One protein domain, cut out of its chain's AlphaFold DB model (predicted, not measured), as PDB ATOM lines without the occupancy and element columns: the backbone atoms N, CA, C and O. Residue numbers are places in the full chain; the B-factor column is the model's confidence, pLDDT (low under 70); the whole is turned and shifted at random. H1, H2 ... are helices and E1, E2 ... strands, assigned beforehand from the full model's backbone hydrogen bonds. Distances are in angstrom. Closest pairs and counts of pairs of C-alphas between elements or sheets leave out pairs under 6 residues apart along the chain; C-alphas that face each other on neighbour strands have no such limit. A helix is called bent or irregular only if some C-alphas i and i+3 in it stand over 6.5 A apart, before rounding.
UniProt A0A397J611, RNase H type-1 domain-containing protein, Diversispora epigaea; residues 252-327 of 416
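This is residues 252 to 327 of the 416 residues of the protein "RNase H type-1 domain-containing protein" of Diversispora epigaea (UniProt A0A397J611). A narrow ribbon of two parallel strands, E1 and E2, forms one side of a small domain, and four helices fill the rest. H2 packs along the ribbon mainly by E2, H1 comes near E1, H4 runs side by side with H1 and is crossed steeply by H2, and the short H3 folds back on the first part of H4, at the end away from the strands. The printed part has 76 residues, with four named helices and two named strands in the order H1, E1, H2, H3, H4, E2; the sheet has the order E1, E2 and is parallel, and the class is mixed, helices and strands. The whole is compact, with a radius of gyration of the C-alphas of 11.4 A, and rounded, with spans of 30 by 28 by 18 A.

The sheet is made of E1, residues 273 to 278, 16.2 A from first to last C-alpha, and E2, residues 321 to 326, 17.0 A. C-alpha 273, where E1 begins, is at (39.287, -33.382, 44.167), and C-alpha 326, where E2 ends, is at (30.703, -47.869, 47.389). H2, residues 281 to 292, is 16.4 A long. H1, residues 253 to 267, is the longest helix at 22.0 A and begins with C-alpha 253 at (18.391, -42.277, 56.366). H4, residues 305 to 317, is 18.2 A long, and H3, residues 295 to 301, is 10.6 A long. Not one of the four helices is bent.

E1 and E2 are parallel neighbours, with 20 degrees between their directions. The C-alphas of Thr 273 and Thr 321, which face each other, are 4.6 A apart. N 274 and O 321, at 2.8 A, and N 325 and O 276, at 2.9 A, are within hydrogen-bond range. The two strands with H2, H3 and H4 between them form a strand-helix-strand unit, in which two parallel neighbour strands are joined through helices. The closest C-alphas of H2 and E2 are those of Leu 284 and Cys 324, 6.8 A apart. Those of H1 and E1 are Ile 261 and Ile 276, at 7.9 A, while H1 and E2 are apart. H4 is the hub and touches the three other helices. It touches H1 at a shallow tilt of 21 degrees, the same way, closest at the C-alphas of Leu 262 and Ile 311, 5.7 A apart. H2 and H4 only just touch, with 3 pairs of C-alphas within 8 A, at a steep tilt of 53 degrees; the closest are those of Ile 290 and Ser 312, at 6.2 A. H1, with residues 254 to 258 alone, touches H2, also at a steep tilt of 53 degrees, closest at the C-alphas of Thr 254 and Cys 282, 6.1 A apart. H3 and H4 are a helical hairpin: they touch and run opposite ways at a shallow tilt of 23 degrees, closest at the C-alphas of Trp 299 and Pro 305, 5.0 A apart. H3 is apart from H1, E1 and E2. In H2 and H4 every O i to N i+4 pair is within hydrogen-bond range; in H1 10 of 11 are, and in H3 1 of 3, beside 2 of 4 O i to N i+3 pairs.

The two C-alphas farthest apart are those of Ser 252 and Lys 271, at 31.0 A. The printed part has no cut, and the five links between its named elements are tight. The mean pLDDT of the printed part is 73.9. Confidence is under 70 at 24 residues: 252 to 256, 263, 266, 293 to 307 and 309 to 310. H3 has a mean pLDDT of 60, and E2 one of 82.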
ATOM      1  N   SER A 252      14.491 -39.562  57.269       60.53
ATOM      2  CA  SER A 252      14.922 -40.626  56.345       60.53
ATOM      3  C   SER A 252      16.442 -40.751  56.360       60.53
ATOM      4  O   SER A 252      17.149 -39.742  56.288       60.53
ATOM      5  N   SER A 253      16.949 -41.986  56.415       64.88
ATOM      6  CA  SER A 253      18.391 -42.277  56.366       64.88
ATOM      7  C   SER A 253      19.063 -41.600  55.167       64.88
ATOM      8  O   SER A 253      20.074 -40.924  55.320       64.88
ATOM      9  N   THR A 254      18.415 -41.639  53.999       68.19
ATOM     10  CA  THR A 254      18.883 -40.962  52.783       68.19
ATOM     11  C   THR A 254      19.037 -39.448  52.949       68.19
ATOM     12  O   THR A 254      19.980 -38.871  52.418       68.19
ATOM     13  N   ARG A 255      18.133 -38.771  53.671       66.56
ATOM     14  CA  ARG A 255      18.210 -37.315  53.882       66.56
ATOM     15  C   ARG A 255      19.386 -36.947  54.788       66.56
ATOM     16  O   ARG A 255      20.089 -35.986  54.489       66.56
ATOM     17  N   ALA A 256      19.631 -37.732  55.839       68.81
ATOM     18  CA  ALA A 256      20.782 -37.547  56.725       68.81
ATOM     19  C   ALA A 256      22.113 -37.755  55.980       68.81
ATOM     20  O   ALA A 256      23.032 -36.948  56.097       68.81
ATOM     21  N   GLU A 257      22.192 -38.792  55.148       74.62
ATOM     22  CA  GLU A 257      23.380 -39.099  54.344       74.62
ATOM     23  C   GLU A 257      23.669 -38.023  53.287       74.62
ATOM     24  O   GLU A 257      24.820 -37.631  53.097       74.62
ATOM     25  N   LEU A 258      22.635 -37.492  52.624       75.62
ATOM     26  CA  LEU A 258      22.795 -36.375  51.687       75.62
ATOM     27  C   LEU A 258      23.246 -35.092  52.395       75.62
ATOM     28  O   LEU A 258      24.071 -34.359  51.857       75.62
ATOM     29  N   MET A 259      22.759 -34.838  53.613       71.50
ATOM     30  CA  MET A 259      23.200 -33.698  54.420       71.50
ATOM     31  C   MET A 259      24.667 -33.835  54.859       71.50
ATOM     32  O   MET A 259      25.409 -32.851  54.870       71.50
ATOM     33  N   ALA A 260      25.123 -35.054  55.162       71.19
ATOM     34  CA  ALA A 260      26.531 -35.332  55.445       71.19
ATOM     35  C   ALA A 260      27.431 -35.063  54.222       71.19
ATOM     36  O   ALA A 260      28.515 -34.498  54.353       71.19
ATOM     37  N   ILE A 261      26.967 -35.402  53.015       78.31
ATOM     38  CA  ILE A 261      27.675 -35.064  51.771       78.31
ATOM     39  C   ILE A 261      27.709 -33.548  51.557       78.31
ATOM     40  O   ILE A 261      28.770 -32.999  51.270       78.31
ATOM     41  N   LEU A 262      26.574 -32.866  51.725       76.12
ATOM     42  CA  LEU A 262      26.475 -31.416  51.568       76.12
ATOM     43  C   LEU A 262      27.444 -30.673  52.500       76.12
ATOM     44  O   LEU A 262      28.217 -29.830  52.053       76.12
ATOM     45  N   THR A 263      27.441 -31.026  53.785       69.00
ATOM     46  CA  THR A 263      28.333 -30.420  54.786       69.00
ATOM     47  C   THR A 263      29.806 -30.685  54.494       69.00
ATOM     48  O   THR A 263      30.619 -29.776  54.634       69.00
ATOM     49  N   CYS A 264      30.154 -31.880  54.010       71.44
ATOM     50  CA  CYS A 264      31.512 -32.183  53.563       71.44
ATOM     51  C   CYS A 264      31.951 -31.248  52.424       71.44
ATOM     52  O   CYS A 264      32.999 -30.617  52.523       71.44
ATOM     53  N   LEU A 265      31.126 -31.093  51.382       71.00
ATOM     54  CA  LEU A 265      31.440 -30.258  50.213       71.00
ATOM     55  C   LEU A 265      31.535 -28.761  50.549       71.00
ATOM     56  O   LEU A 265      32.360 -28.050  49.973       71.00
ATOM     57  N   LEU A 266      30.744 -28.279  51.511       68.44
ATOM     58  CA  LEU A 266      30.800 -26.888  51.973       68.44
ATOM     59  C   LEU A 266      32.160 -26.508  52.571       68.44
ATOM     60  O   LEU A 266      32.592 -25.371  52.402       68.44
ATOM     61  N   VAL A 267      32.859 -27.445  53.214       73.00
ATOM     62  CA  VAL A 267      34.157 -27.191  53.868       73.00
ATOM     63  C   VAL A 267      35.340 -27.379  52.905       73.00
ATOM     64  O   VAL A 267      36.462 -26.989  53.217       73.00
ATOM     65  N   MET A 268      35.120 -27.956  51.719       70.12
ATOM     66  CA  MET A 268      36.205 -28.194  50.762       70.12
ATOM     67  C   MET A 268      36.700 -26.889  50.119       70.12
ATOM     68  O   MET A 268      35.874 -26.018  49.823       70.12
ATOM     69  N   PRO A 269      38.018 -26.749  49.880       70.50
ATOM     70  CA  PRO A 269      38.563 -25.620  49.135       70.50
ATOM     71  C   PRO A 269      38.194 -25.706  47.648       70.50
ATOM     72  O   PRO A 269      37.883 -26.786  47.136       70.50
ATOM     73  N   ASP A 270      38.246 -24.572  46.956       80.88
ATOM     74  CA  ASP A 270      37.917 -24.484  45.532       80.88
ATOM     75  C   ASP A 270      38.879 -25.334  44.685       80.88
ATOM     76  O   ASP A 270      40.059 -25.487  45.012       80.88
ATOM     77  N   LYS A 271      38.372 -25.905  43.587       85.56
ATOM     78  CA  LYS A 271      39.082 -26.801  42.653       85.56
ATOM     79  C   LYS A 271      39.607 -28.100  43.274       85.56
ATOM     80  O   LYS A 271      40.442 -28.790  42.687       85.56
ATOM     81  N   ALA A 272      39.130 -28.468  44.462       79.50
ATOM     82  CA  ALA A 272      39.546 -29.698  45.118       79.50
ATOM     83  C   ALA A 272      38.981 -30.953  44.435       79.50
ATOM     84  O   ALA A 272      37.853 -30.993  43.935       79.50
ATOM     85  N   THR A 273      39.762 -32.033  44.495       87.31
ATOM     86  CA  THR A 273      39.287 -33.382  44.167       87.31
ATOM     87  C   THR A 273      38.799 -34.068  45.440       87.31
ATOM     88  O   THR A 273      39.575 -34.303  46.364       87.31
ATOM     89  N   VAL A 274      37.510 -34.401  45.494       79.06
ATOM     90  CA  VAL A 274      36.838 -34.935  46.684       79.06
ATOM     91  C   VAL A 274      36.468 -36.397  46.457       79.06
ATOM     92  O   VAL A 274      35.615 -36.713  45.630       79.06
ATOM     93  N   ASN A 275      37.075 -37.300  47.227       80.56
ATOM     94  CA  ASN A 275      36.764 -38.730  47.202       80.56
ATOM     95  C   ASN A 275      35.839 -39.086  48.375       80.56
ATOM     96  O   ASN A 275      36.264 -39.112  49.527       80.56
ATOM     97  N   ILE A 276      34.571 -39.371  48.082       78.75
ATOM     98  CA  ILE A 276      33.538 -39.697  49.069       78.75
ATOM     99  C   ILE A 276      33.374 -41.215  49.154       78.75
ATOM    100  O   ILE A 276      32.977 -41.868  48.186       78.75
ATOM    101  N   TYR A 277      33.632 -41.773  50.333       76.31
ATOM    102  CA  TYR A 277      33.419 -43.186  50.638       76.31
ATOM    103  C   TYR A 277      32.130 -43.334  51.441       76.31
ATOM    104  O   TYR A 277      32.028 -42.819  52.551       76.31
ATOM    105  N   THR A 278      31.134 -44.016  50.877       75.69
ATOM    106  CA  THR A 278      29.832 -44.216  51.526       75.69
ATOM    107  C   THR A 278      29.318 -45.632  51.283       75.69
ATOM    108  O   THR A 278      29.525 -46.222  50.219       75.69
ATOM    109  N   ASP A 279      28.672 -46.199  52.292       76.25
ATOM    110  CA  ASP A 279      27.924 -47.452  52.225       76.25
ATOM    111  C   ASP A 279      26.483 -47.254  51.726       76.25
ATOM    112  O   ASP A 279      25.842 -48.206  51.275       76.25
ATOM    113  N   SER A 280      25.995 -46.010  51.696       81.31
ATOM    114  CA  SER A 280      24.653 -45.696  51.226       81.31
ATOM    115  C   SER A 280      24.509 -45.811  49.713       81.31
ATOM    116  O   SER A 280      24.948 -44.965  48.924       81.31
ATOM    117  N   MET A 281      23.773 -46.838  49.290       78.06
ATOM    118  CA  MET A 281      23.361 -46.995  47.894       78.06
ATOM    119  C   MET A 281      22.457 -45.857  47.420       78.06
ATOM    120  O   MET A 281      22.567 -45.435  46.267       78.06
ATOM    121  N   CYS A 282      21.591 -45.338  48.291       80.62
ATOM    122  CA  CYS A 282      20.693 -44.239  47.955       80.62
ATOM    123  C   CYS A 282      21.468 -42.933  47.731       80.62
ATOM    124  O   CYS A 282      21.193 -42.217  46.766       80.62
ATOM    125  N   ALA A 283      22.477 -42.642  48.558       79.00
ATOM    126  CA  ALA A 283      23.343 -41.481  48.370       79.00
ATOM    127  C   ALA A 283      24.161 -41.598  47.072       79.00
ATOM    128  O   ALA A 283      24.202 -40.654  46.284       79.00
ATOM    129  N   LEU A 284      24.722 -42.778  46.775       83.38
ATOM    130  CA  LEU A 284      25.456 -43.027  45.526       83.38
ATOM    131  C   LEU A 284      24.588 -42.844  44.278       83.38
ATOM    132  O   LEU A 284      25.027 -42.247  43.295       83.38
ATOM    133  N   GLN A 285      23.355 -43.350  44.299       83.81
ATOM    134  CA  GLN A 285      22.413 -43.179  43.193       83.81
ATOM    135  C   GLN A 285      22.093 -41.701  42.959       83.81
ATOM    136  O   GLN A 285      22.146 -41.240  41.820       83.81
ATOM    137  N   ASN A 286      21.834 -40.950  44.028       82.69
ATOM    138  CA  ASN A 286      21.572 -39.518  43.955       82.69
ATOM    139  C   ASN A 286      22.781 -38.718  43.437       82.69
ATOM    140  O   ASN A 286      22.622 -37.885  42.546       82.69
ATOM    141  N   MET A 287      24.000 -39.030  43.890       84.06
ATOM    142  CA  MET A 287      25.229 -38.407  43.376       84.06
ATOM    143  C   MET A 287      25.463 -38.722  41.893       84.06
ATOM    144  O   MET A 287      25.841 -37.845  41.116       84.06
ATOM    145  N   ASN A 288      25.175 -39.950  41.458       82.69
ATOM    146  CA  ASN A 288      25.233 -40.316  40.042       82.69
ATOM    147  C   ASN A 288      24.182 -39.579  39.200       82.69
ATOM    148  O   ASN A 288      24.443 -39.263  38.039       82.69
ATOM    149  N   ILE A 289      23.002 -39.303  39.760       79.62
ATOM    150  CA  ILE A 289      21.974 -38.502  39.091       79.62
ATOM    151  C   ILE A 289      22.451 -37.059  38.918       79.62
ATOM    152  O   ILE A 289      22.329 -36.539  37.810       79.62
ATOM    153  N   ILE A 290      23.038 -36.454  39.955       78.56
ATOM    154  CA  ILE A 290      23.603 -35.096  39.890       78.56
ATOM    155  C   ILE A 290      24.673 -35.002  38.795       78.56
ATOM    156  O   ILE A 290      24.646 -34.074  37.994       78.56
ATOM    157  N   LYS A 291      25.557 -36.003  38.682       75.19
ATOM    158  CA  LYS A 291      26.579 -36.043  37.618       75.19
ATOM    159  C   LYS A 291      26.002 -36.166  36.204       75.19
ATOM    160  O   LYS A 291      26.630 -35.718  35.252       75.19
ATOM    161  N   LYS A 292      24.845 -36.819  36.041       71.00
ATOM    162  CA  LYS A 292      24.283 -37.182  34.724       71.00
ATOM    163  C   LYS A 292      23.136 -36.286  34.247       71.00
ATOM    164  O   LYS A 292      22.815 -36.313  33.060       71.00
ATOM    165  N   LYS A 293      22.440 -35.569  35.134       62.97
ATOM    166  CA  LYS A 293      21.195 -34.850  34.810       62.97
ATOM    167  C   LYS A 293      21.301 -33.354  35.117       62.97
ATOM    168  O   LYS A 293      21.868 -32.951  36.121       62.97
ATOM    169  N   SER A 294      20.679 -32.530  34.271       60.44
ATOM    170  CA  SER A 294      20.501 -31.094  34.513       60.44
ATOM    171  C   SER A 294      19.468 -30.823  35.620       60.44
ATOM    172  O   SER A 294      18.547 -31.621  35.820       60.44
ATOM    173  N   GLY A 295      19.584 -29.677  36.310       56.78
ATOM    174  CA  GLY A 295      18.785 -29.327  37.499       56.78
ATOM    175  C   GLY A 295      17.270 -29.515  37.339       56.78
ATOM    176  O   GLY A 295      16.617 -30.062  38.221       56.78
ATOM    177  N   LYS A 296      16.703 -29.229  36.156       58.62
ATOM    178  CA  LYS A 296      15.264 -29.428  35.862       58.62
ATOM    179  C   LYS A 296      14.775 -30.875  36.049       58.62
ATOM    180  O   LYS A 296      13.599 -31.091  36.328       58.62
ATOM    181  N   ARG A 297      15.645 -31.884  35.894       59.34
ATOM    182  CA  ARG A 297      15.293 -33.305  36.103       59.34
ATOM    183  C   ARG A 297      15.429 -33.754  37.561       59.34
ATOM    184  O   ARG A 297      14.831 -34.772  37.908       59.34
ATOM    185  N   ILE A 298      16.179 -33.027  38.394       61.09
ATOM    186  CA  ILE A 298      16.326 -33.321  39.830       61.09
ATOM    187  C   ILE A 298      14.973 -33.122  40.524       61.09
ATOM    188  O   ILE A 298      14.479 -34.040  41.176       61.09
ATOM    189  N   TRP A 299      14.316 -31.989  40.259       62.84
ATOM    190  CA  TRP A 299      13.017 -31.619  40.831       62.84
ATOM    191  C   TRP A 299      11.856 -32.548  40.460       62.84
ATOM    192  O   TRP A 299      10.942 -32.723  41.256       62.84
ATOM    193  N   LYS A 300      11.890 -33.171  39.275       61.97
ATOM    194  CA  LYS A 300      10.800 -34.046  38.803       61.97
ATOM    195  C   LYS A 300      10.904 -35.501  39.264       61.97
ATOM    196  O   LYS A 300       9.895 -36.197  39.268       61.97
ATOM    197  N   HIS A 301      12.104 -35.994  39.578       59.06
ATOM    198  CA  HIS A 301      12.341 -37.442  39.688       59.06
ATOM    199  C   HIS A 301      13.125 -37.887  40.926       59.06
ATOM    200  O   HIS A 301      13.299 -39.091  41.110       59.06
ATOM    201  N   CYS A 302      13.619 -36.968  41.758       65.81
ATOM    202  CA  CYS A 302      14.419 -37.322  42.930       65.81
ATOM    203  C   CYS A 302      13.669 -37.005  44.222       65.81
ATOM    204  O   CYS A 302      13.057 -35.947  44.355       65.81
ATOM    205  N   LYS A 303      13.763 -37.906  45.203       62.84
ATOM    206  CA  LYS A 303      13.356 -37.613  46.582       62.84
ATOM    207  C   LYS A 303      14.425 -36.699  47.198       62.84
ATOM    208  O   LYS A 303      15.608 -36.996  47.068       62.84
ATOM    209  N   ASN A 304      14.020 -35.621  47.873       68.12
ATOM    210  CA  ASN A 304      14.893 -34.544  48.386       68.12
ATOM    211  C   ASN A 304      15.542 -33.652  47.295       68.12
ATOM    212  O   ASN A 304      16.757 -33.448  47.315       68.12
ATOM    213  N   PRO A 305      14.765 -33.082  46.352       65.75
ATOM    214  CA  PRO A 305      15.316 -32.307  45.235       65.75
ATOM    215  C   PRO A 305      16.064 -31.045  45.679       65.75
ATOM    216  O   PRO A 305      17.033 -30.660  45.035       65.75
ATOM    217  N   VAL A 306      15.663 -30.454  46.809       64.75
ATOM    218  CA  VAL A 306      16.284 -29.252  47.384       64.75
ATOM    219  C   VAL A 306      17.748 -29.506  47.755       64.75
ATOM    220  O   VAL A 306      18.633 -28.810  47.275       64.75
ATOM    221  N   ILE A 307      18.025 -30.549  48.549       66.88
ATOM    222  CA  ILE A 307      19.391 -30.872  49.003       66.88
ATOM    223  C   ILE A 307      20.288 -31.213  47.806       66.88
ATOM    224  O   ILE A 307      21.437 -30.790  47.737       66.88
ATOM    225  N   LEU A 308      19.750 -31.949  46.832       70.38
ATOM    226  CA  LEU A 308      20.483 -32.342  45.628       70.38
ATOM    227  C   LEU A 308      20.805 -31.155  44.715       70.38
ATOM    228  O   LEU A 308      21.866 -31.141  44.094       70.38
ATOM    229  N   GLN A 309      19.908 -30.171  44.640       69.44
ATOM    230  CA  GLN A 309      20.135 -28.939  43.892       69.44
ATOM    231  C   GLN A 309      21.282 -28.134  44.515       69.44
ATOM    232  O   GLN A 309      22.216 -27.785  43.801       69.44
ATOM    233  N   ILE A 310      21.272 -27.957  45.840       68.88
ATOM    234  CA  ILE A 310      22.330 -27.243  46.571       68.88
ATOM    235  C   ILE A 310      23.682 -27.946  46.387       68.88
ATOM    236  O   ILE A 310      24.681 -27.308  46.065       68.88
ATOM    237  N   ILE A 311      23.721 -29.278  46.520       78.44
ATOM    238  CA  ILE A 311      24.938 -30.059  46.250       78.44
ATOM    239  C   ILE A 311      25.428 -29.821  44.814       78.44
ATOM    240  O   ILE A 311      26.623 -29.630  44.594       78.44
ATOM    241  N   SER A 312      24.526 -29.820  43.827       79.56
ATOM    242  CA  SER A 312      24.892 -29.572  42.429       79.56
ATOM    243  C   SER A 312      25.425 -28.159  42.188       79.56
ATOM    244  O   SER A 312      26.220 -27.989  41.263       79.56
ATOM    245  N   GLU A 313      24.944 -27.165  42.925       77.69
ATOM    246  CA  GLU A 313      25.378 -25.773  42.810       77.69
ATOM    247  C   GLU A 313      26.764 -25.595  43.421       77.69
ATOM    248  O   GLU A 313      27.659 -25.141  42.717       77.69
ATOM    249  N   ILE A 314      26.991 -26.100  44.637       73.19
ATOM    250  CA  ILE A 314      28.300 -26.040  45.312       73.19
ATOM    251  C   ILE A 314      29.392 -26.712  44.482       73.19
ATOM    252  O   ILE A 314      30.489 -26.180  44.360       73.19
ATOM    253  N   ILE A 315      29.102 -27.875  43.886       82.31
ATOM    254  CA  ILE A 315      30.075 -28.576  43.034       82.31
ATOM    255  C   ILE A 315      30.488 -27.711  41.837       82.31
ATOM    256  O   ILE A 315      31.654 -27.731  41.458       82.31
ATOM    257  N   LYS A 316      29.548 -26.964  41.245       81.44
ATOM    258  CA  LYS A 316      29.822 -26.094  40.094       81.44
ATOM    259  C   LYS A 316      30.523 -24.806  40.502       81.44
ATOM    260  O   LYS A 316      31.463 -24.407  39.835       81.44
ATOM    261  N   GLU A 317      30.053 -24.172  41.570       80.00
ATOM    262  CA  GLU A 317      30.584 -22.907  42.075       80.00
ATOM    263  C   GLU A 317      32.044 -23.054  42.505       80.00
ATOM    264  O   GLU A 317      32.891 -22.260  42.110       80.00
ATOM    265  N   LYS A 318      32.351 -24.128  43.238       77.12
ATOM    266  CA  LYS A 318      33.704 -24.428  43.712       77.12
ATOM    267  C   LYS A 318      34.554 -25.225  42.721       77.12
ATOM    268  O   LYS A 318      35.661 -25.615  43.075       77.12
ATOM    269  N   ASP A 319      34.050 -25.514  41.520       84.88
ATOM    270  CA  ASP A 319      34.732 -26.328  40.500       84.88
ATOM    271  C   ASP A 319      35.293 -27.662  41.057       84.88
ATOM    272  O   ASP A 319      36.449 -28.036  40.855       84.88
ATOM    273  N   LEU A 320      34.484 -28.373  41.852       81.75
ATOM    274  CA  LEU A 320      34.922 -29.579  42.564       81.75
ATOM    275  C   LEU A 320      34.873 -30.818  41.670       81.75
ATOM    276  O   LEU A 320      33.847 -31.148  41.072       81.75
ATOM    277  N   THR A 321      35.937 -31.619  41.715       87.50
ATOM    278  CA  THR A 321      35.936 -32.958  41.110       87.50
ATOM    279  C   THR A 321      35.524 -33.995  42.151       87.50
ATOM    280  O   THR A 321      36.339 -34.442  42.954       87.50
ATOM    281  N   VAL A 322      34.248 -34.392  42.164       84.12
ATOM    282  CA  VAL A 322      33.715 -35.336  43.163       84.12
ATOM    283  C   VAL A 322      33.686 -36.767  42.627       84.12
ATOM    284  O   VAL A 322      32.989 -37.058  41.654       84.12
ATOM    285  N   ASN A 323      34.344 -37.698  43.317       84.25
ATOM    286  CA  ASN A 323      34.293 -39.141  43.069       84.25
ATOM    287  C   ASN A 323      33.614 -39.851  44.240       84.25
ATOM    288  O   ASN A 323      33.850 -39.512  45.394       84.25
ATOM    289  N   CYS A 324      32.762 -40.838  43.958       81.00
ATOM    290  CA  CYS A 324      32.033 -41.559  45.001       81.00
ATOM    291  C   CYS A 324      32.297 -43.057  44.885       81.00
ATOM    292  O   CYS A 324      32.146 -43.626  43.802       81.00
ATOM    293  N   TYR A 325      32.640 -43.693  46.003       77.88
ATOM    294  CA  TYR A 325      32.973 -45.111  46.067       77.88
ATOM    295  C   TYR A 325      32.030 -45.839  47.015       77.88
ATOM    296  O   TYR A 325      31.813 -45.405  48.149       77.88
ATOM    297  N   LYS A 326      31.498 -46.976  46.550       80.25
ATOM    298  CA  LYS A 326      30.703 -47.869  47.389       80.25
ATOM    299  C   LYS A 326      31.611 -48.608  48.360       80.25
ATOM    300  O   LYS A 326      32.431 -49.426  47.942       80.25
ATOM    301  N   VAL A 327      31.396 -48.387  49.647       71.88
ATOM    302  CA  VAL A 327      31.978 -49.212  50.701       71.88
ATOM    303  C   VAL A 327      31.061 -50.412  50.924       71.88
ATOM    304  O   VAL A 327      29.854 -50.262  51.095       71.88
TER     305      VAL A 327